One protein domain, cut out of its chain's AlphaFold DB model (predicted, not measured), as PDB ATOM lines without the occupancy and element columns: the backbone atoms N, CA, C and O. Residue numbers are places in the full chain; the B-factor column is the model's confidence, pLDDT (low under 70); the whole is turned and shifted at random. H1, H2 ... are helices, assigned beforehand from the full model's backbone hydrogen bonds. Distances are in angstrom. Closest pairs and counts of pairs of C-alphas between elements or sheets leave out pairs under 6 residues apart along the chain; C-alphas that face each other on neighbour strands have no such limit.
ATOM      1  N   ALA A   3     -30.777 -22.032  11.837       83.44
ATOM      2  CA  ALA A   3     -29.931 -22.916  12.641       83.44
ATOM      3  C   ALA A   3     -28.744 -22.192  13.315       83.44
ATOM      4  O   ALA A   3     -28.479 -22.432  14.489       83.44
ATOM      5  N   ASP A   4     -28.091 -21.255  12.618       86.81
ATOM      6  CA  ASP A   4     -26.979 -20.453  13.162       86.81
ATOM      7  C   ASP A   4     -27.435 -19.585  14.344       86.81
ATOM      8  O   ASP A   4     -26.782 -19.504  15.385       86.81
ATOM      9  N   LEU A   5     -28.629 -19.001  14.227       87.88
ATOM     10  CA  LEU A   5     -29.209 -18.177  15.281       87.88
ATOM     11  C   LEU A   5     -29.599 -19.014  16.504       87.88
ATOM     12  O   LEU A   5     -29.376 -18.578  17.631       87.88
ATOM     13  N   ARG A   6     -30.116 -20.236  16.320       86.19
ATOM     14  CA  ARG A   6     -30.346 -21.155  17.447       86.19
ATOM     15  C   ARG A   6     -29.041 -21.559  18.134       86.19
ATOM     16  O   ARG A   6     -29.007 -21.573  19.360       86.19
ATOM     17  N   ALA A   7     -27.984 -21.834  17.371       89.88
ATOM     18  CA  ALA A   7     -26.674 -22.166  17.929       89.88
ATOM     19  C   ALA A   7     -26.104 -21.001  18.757       89.88
ATOM     20  O   ALA A   7     -25.682 -21.202  19.893       89.88
ATOM     21  N   LYS A   8     -26.200 -19.761  18.258       87.19
ATOM     22  CA  LYS A   8     -25.837 -18.558  19.028       87.19
ATOM     23  C   LYS A   8     -26.684 -18.371  20.283       87.19
ATOM     24  O   LYS A   8     -26.147 -18.063  21.341       87.19
ATOM     25  N   ALA A   9     -27.992 -18.592  20.191       88.62
ATOM     26  CA  ALA A   9     -28.886 -18.514  21.343       88.62
ATOM     27  C   ALA A   9     -28.615 -19.605  22.396       88.62
ATOM     28  O   ALA A   9     -28.956 -19.413  23.560       88.62
ATOM     29  N   ALA A  10     -28.024 -20.741  22.013       88.19
ATOM     30  CA  ALA A  10     -27.631 -21.801  22.940       88.19
ATOM     31  C   ALA A  10     -26.360 -21.458  23.738       88.19
ATOM     32  O   ALA A  10     -26.189 -21.966  24.842       88.19
ATOM     33  N   LEU A  11     -25.498 -20.584  23.205       91.69
ATOM     34  CA  LEU A  11     -24.288 -20.102  23.885       91.69
ATOM     35  C   LEU A  11     -24.562 -18.929  24.840       91.69
ATOM     36  O   LEU A  11     -23.701 -18.580  25.644       91.69
ATOM     37  N   LEU A  12     -25.740 -18.308  24.747       88.50
ATOM     38  CA  LEU A  12     -26.135 -17.184  25.590       88.50
ATOM     39  C   LEU A  12     -26.871 -17.656  26.840       88.50
ATOM     40  O   LEU A  12     -27.741 -18.531  26.787       88.50
ATOM     41  N   SER A  13     -26.587 -16.993  27.959       87.25
ATOM     42  CA  SER A  13     -27.379 -17.136  29.176       87.25
ATOM     43  C   SER A  13     -28.849 -16.768  28.923       87.25
ATOM     44  O   SER A  13     -29.146 -15.916  28.079       87.25
ATOM     45  N   PRO A  14     -29.799 -17.406  29.630       87.19
ATOM     46  CA  PRO A  14     -31.206 -17.023  29.567       87.19
ATOM     47  C   PRO A  14     -31.374 -15.534  29.887       87.19
ATOM     48  O   PRO A  14     -30.923 -15.058  30.924       87.19
ATOM     49  N   GLY A  15     -32.003 -14.807  28.963       92.06
ATOM     50  CA  GLY A  15     -32.159 -13.363  29.041       92.06
ATOM     51  C   GLY A  15     -32.653 -12.751  27.726       92.06
ATOM     52  O   GLY A  15     -32.800 -13.461  26.722       92.06
ATOM     53  N   PRO A  16     -32.871 -11.427  27.708       91.69
ATOM     54  CA  PRO A  16     -33.501 -10.729  26.589       91.69
ATOM     55  C   PRO A  16     -32.704 -10.829  25.279       91.69
ATOM     56  O   PRO A  16     -33.294 -10.901  24.202       91.69
ATOM     57  N   GLU A  17     -31.370 -10.901  25.343       90.12
ATOM     58  CA  GLU A  17     -30.531 -11.113  24.154       90.12
ATOM     59  C   GLU A  17     -30.768 -12.481  23.510       90.12
ATOM     60  O   GLU A  17     -30.959 -12.578  22.294       90.12
ATOM     61  N   ARG A  18     -30.826 -13.544  24.320       91.69
ATOM     62  CA  ARG A  18     -31.141 -14.893  23.841       91.69
ATOM     63  C   ARG A  18     -32.521 -14.926  23.188       91.69
ATOM     64  O   ARG A  18     -32.675 -15.498  22.108       91.69
ATOM     65  N   GLU A  19     -33.512 -14.286  23.803       92.06
ATOM     66  CA  GLU A  19     -34.869 -14.202  23.258       92.06
ATOM     67  C   GLU A  19     -34.930 -13.429  21.935       92.06
ATOM     68  O   GLU A  19     -35.595 -13.872  20.996       92.06
ATOM     69  N   ALA A  20     -34.192 -12.322  21.806       93.81
ATOM     70  CA  ALA A  20     -34.123 -11.552  20.566       93.81
ATOM     71  C   ALA A  20     -33.554 -12.384  19.403       93.81
ATOM     72  O   ALA A  20     -34.082 -12.345  18.284       93.81
ATOM     73  N   ILE A  21     -32.514 -13.182  19.665       91.75
ATOM     74  CA  ILE A  21     -31.921 -14.076  18.665       91.75
ATOM     75  C   ILE A  21     -32.883 -15.215  18.302       91.75
ATOM     76  O   ILE A  21     -33.066 -15.503  17.117       91.75
ATOM     77  N   LEU A  22     -33.557 -15.820  19.285       92.00
ATOM     78  CA  LEU A  22     -34.571 -16.853  19.035       92.00
ATOM     79  C   LEU A  22     -35.750 -16.315  18.217       92.00
ATOM     80  O   LEU A  22     -36.235 -16.992  17.308       92.00
ATOM     81  N   LYS A  23     -36.183 -15.080  18.486       92.75
ATOM     82  CA  LYS A  23     -37.237 -14.409  17.719       92.75
ATOM     83  C   LYS A  23     -36.822 -14.209  16.262       92.75
ATOM     84  O   LYS A  23     -37.603 -14.525  15.366       92.75
ATOM     85  N   LYS A  24     -35.581 -13.774  16.012       90.44
ATOM     86  CA  LYS A  24     -35.013 -13.692  14.654       90.44
ATOM     87  C   LYS A  24     -34.930 -15.057  13.972       90.44
ATOM     88  O   LYS A  24     -35.274 -15.159  12.799       90.44
ATOM     89  N   ALA A  25     -34.515 -16.104  14.688       91.12
ATOM     90  CA  ALA A  25     -34.455 -17.460  14.140       91.12
ATOM     91  C   ALA A  25     -35.834 -17.914  13.644       91.12
ATOM     92  O   ALA A  25     -35.960 -18.412  12.529       91.12
ATOM     93  N   ARG A  26     -36.876 -17.656  14.443       89.50
ATOM     94  CA  ARG A  26     -38.260 -18.001  14.107       89.50
ATOM     95  C   ARG A  26     -38.779 -17.226  12.895       89.50
ATOM     96  O   ARG A  26     -39.403 -17.820  12.027       89.50
ATOM     97  N   GLN A  27     -38.471 -15.932  12.801       89.75
ATOM     98  CA  GLN A  27     -38.808 -15.116  11.627       89.75
ATOM     99  C   GLN A  27     -38.135 -15.631  10.351       89.75
ATOM    100  O   GLN A  27     -38.768 -15.661   9.302       89.75
ATOM    101  N   LEU A  28     -36.873 -16.058  10.441       86.75
ATOM    102  CA  LEU A  28     -36.139 -16.620   9.308       86.75
ATOM    103  C   LEU A  28     -36.714 -17.958   8.836       86.75
ATOM    104  O   LEU A  28     -36.783 -18.170   7.633       86.75
ATOM    105  N   GLU A  29     -37.161 -18.834   9.741       84.31
ATOM    106  CA  GLU A  29     -37.873 -20.058   9.335       84.31
ATOM    107  C   GLU A  29     -39.178 -19.729   8.611       84.31
ATOM    108  O   GLU A  29     -39.438 -20.277   7.543       84.31
ATOM    109  N   THR A  30     -39.968 -18.791   9.142       82.38
ATOM    110  CA  THR A  30     -41.197 -18.349   8.474       82.38
ATOM    111  C   THR A  30     -40.900 -17.736   7.107       82.38
ATOM    112  O   THR A  30     -41.587 -18.051   6.144       82.38
ATOM    113  N   ALA A  31     -39.859 -16.906   6.991       81.38
ATOM    114  CA  ALA A  31     -39.462 -16.296   5.726       81.38
ATOM    115  C   ALA A  31     -38.996 -17.330   4.693       81.38
ATOM    116  O   ALA A  31     -39.440 -17.271   3.553       81.38
ATOM    117  N   SER A  32     -38.177 -18.311   5.087       77.88
ATOM    118  CA  SER A  32     -37.785 -19.408   4.190       77.88
ATOM    119  C   SER A  32     -38.982 -20.237   3.735       77.88
ATOM    120  O   SER A  32     -39.033 -20.638   2.579       77.88
ATOM    121  N   HIS A  33     -39.959 -20.465   4.611       72.00
ATOM    122  CA  HIS A  33     -41.171 -21.193   4.244       72.00
ATOM    123  C   HIS A  33     -42.058 -20.394   3.271       72.00
ATOM    124  O   HIS A  33     -42.696 -20.964   2.393       72.00
ATOM    125  N   MET A  34     -42.080 -19.063   3.399       71.56
ATOM    126  CA  MET A  34     -42.781 -18.185   2.457       71.56
ATOM    127  C   MET A  34     -42.074 -18.090   1.102       71.56
ATOM    128  O   MET A  34     -42.756 -18.021   0.085       71.56
ATOM    129  N   ASP A  35     -40.740 -18.094   1.074       72.19
ATOM    130  CA  ASP A  35     -39.956 -18.100  -0.168       72.19
ATOM    131  C   ASP A  35     -40.182 -19.394  -0.966       72.19
ATOM    132  O   ASP A  35     -40.439 -19.349  -2.167       72.19
ATOM    133  N   ASP A  36     -40.216 -20.538  -0.273       70.75
ATOM    134  CA  ASP A  36     -40.560 -21.834  -0.867       70.75
ATOM    135  C   ASP A  36     -41.981 -21.835  -1.460       70.75
ATOM    136  O   ASP A  36     -42.185 -22.212  -2.619       70.75
ATOM    137  N   TRP A  37     -42.957 -21.302  -0.716       73.56
ATOM    138  CA  TRP A  37     -44.323 -21.133  -1.214       73.56
ATOM    139  C   TRP A  37     -44.392 -20.204  -2.436       73.56
ATOM    140  O   TRP A  37     -45.029 -20.546  -3.432       73.56
ATOM    141  N   ALA A  38     -43.708 -19.058  -2.402       68.81
ATOM    142  CA  ALA A  38     -43.688 -18.094  -3.502       68.81
ATOM    143  C   ALA A  38     -42.977 -18.629  -4.759       68.81
ATOM    144  O   ALA A  38     -43.325 -18.260  -5.881       68.81
ATOM    145  N   SER A  39     -41.991 -19.511  -4.588       67.50
ATOM    146  CA  SER A  39     -41.237 -20.122  -5.686       67.50
ATOM    147  C   SER A  39     -41.965 -21.315  -6.323       67.50
ATOM    148  O   SER A  39     -41.593 -21.763  -7.416       67.50
ATOM    149  N   SER A  40     -43.033 -21.809  -5.684       70.75
ATOM    150  CA  SER A  40     -43.734 -23.018  -6.103       70.75
ATOM    151  C   SER A  40     -44.368 -22.870  -7.502       70.75
ATOM    152  O   SER A  40     -45.133 -21.933  -7.758       70.75
ATOM    153  N   PRO A  41     -44.088 -23.792  -8.445       68.12
ATOM    154  CA  PRO A  41     -44.463 -23.650  -9.854       68.12
ATOM    155  C   PRO A  41     -45.978 -23.651 -10.113       68.12
ATOM    156  O   PRO A  41     -46.397 -23.190 -11.171       68.12
ATOM    157  N   GLY A  42     -46.797 -24.105  -9.158       65.12
ATOM    158  CA  GLY A  42     -48.263 -24.088  -9.247       65.12
ATOM    159  C   GLY A  42     -48.913 -22.704  -9.101       65.12
ATOM    160  O   GLY A  42     -50.095 -22.565  -9.394       65.12
ATOM    161  N   LEU A  43     -48.158 -21.684  -8.673       64.31
ATOM    162  CA  LEU A  43     -48.619 -20.290  -8.549       64.31
ATOM    163  C   LEU A  43     -48.116 -19.386  -9.683       64.31
ATOM    164  O   LEU A  43     -48.423 -18.193  -9.712       64.31
ATOM    165  N   ARG A  44     -47.344 -19.930 -10.632       65.56
ATOM    166  CA  ARG A  44     -46.924 -19.171 -11.810       65.56
ATOM    167  C   ARG A  44     -48.100 -19.096 -12.786       65.56
ATOM    168  O   ARG A  44     -48.650 -20.143 -13.125       65.56
TER     169      ARG A  44
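AT A GLANCE: This is residues 3 to 44 of the 48 residues of an uncharacterized protein of Bradyrhizobiaceae bacterium SG-6C (UniProt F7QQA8). A lopsided helical hairpin: the short helix H1 folds back along the first part of the long helix H2, and the rest of H2 runs on alone as an arm. H2 makes the longest axis, and residues 30 to 44, the far part of H2 and the tail after it, stick out with nothing beside them. The printed part has 42 residues with two named helices, H1 then H2, and no named strand, and its class is all helix. It is only just extended, close to loose, with a radius of gyration of the C-alphas of 14.0 A, and its C-alphas span 45 by 15 by 7 A, a rod.

IN THESE COORDINATES: H1 holds residues 3 to 11 and is 12.9 A long from first to last C-alpha, beginning at C-alpha 3 at (-29.931, -22.916, 12.641). A tight link of 4 residues follows. H2 holds residues 16 to 39 and is 34.5 A long, from C-alpha 16 at (-33.501, -10.729, 26.589) to C-alpha 39 at (-41.237, -20.122, -5.686).

HOW THE PARTS SIT: H1 and H2 form a helical hairpin. They touch, with 14 pairs of C-alphas within 8 A, and the closest C-alphas are those of Ala 9 and Arg 18, 4.9 A apart. H2 touches H1 with residues 18 to 25 alone. Their lines stand at a shallow tilt of 10 degrees, and they run opposite ways. In H1 and H2 every O i to N i+4 pair is within hydrogen-bond range.

THE WHOLE: The two C-alphas farthest apart are those of Ser 13 and Arg 44, at 45.5 A. Residues 30 to 44, of which 30 to 39 belong to H2, stand free. The printed part has no cut. The mean pLDDT of the printed part is 83.0, and the model's confidence is under 70 at residues 38 to 39 and 41 to 44.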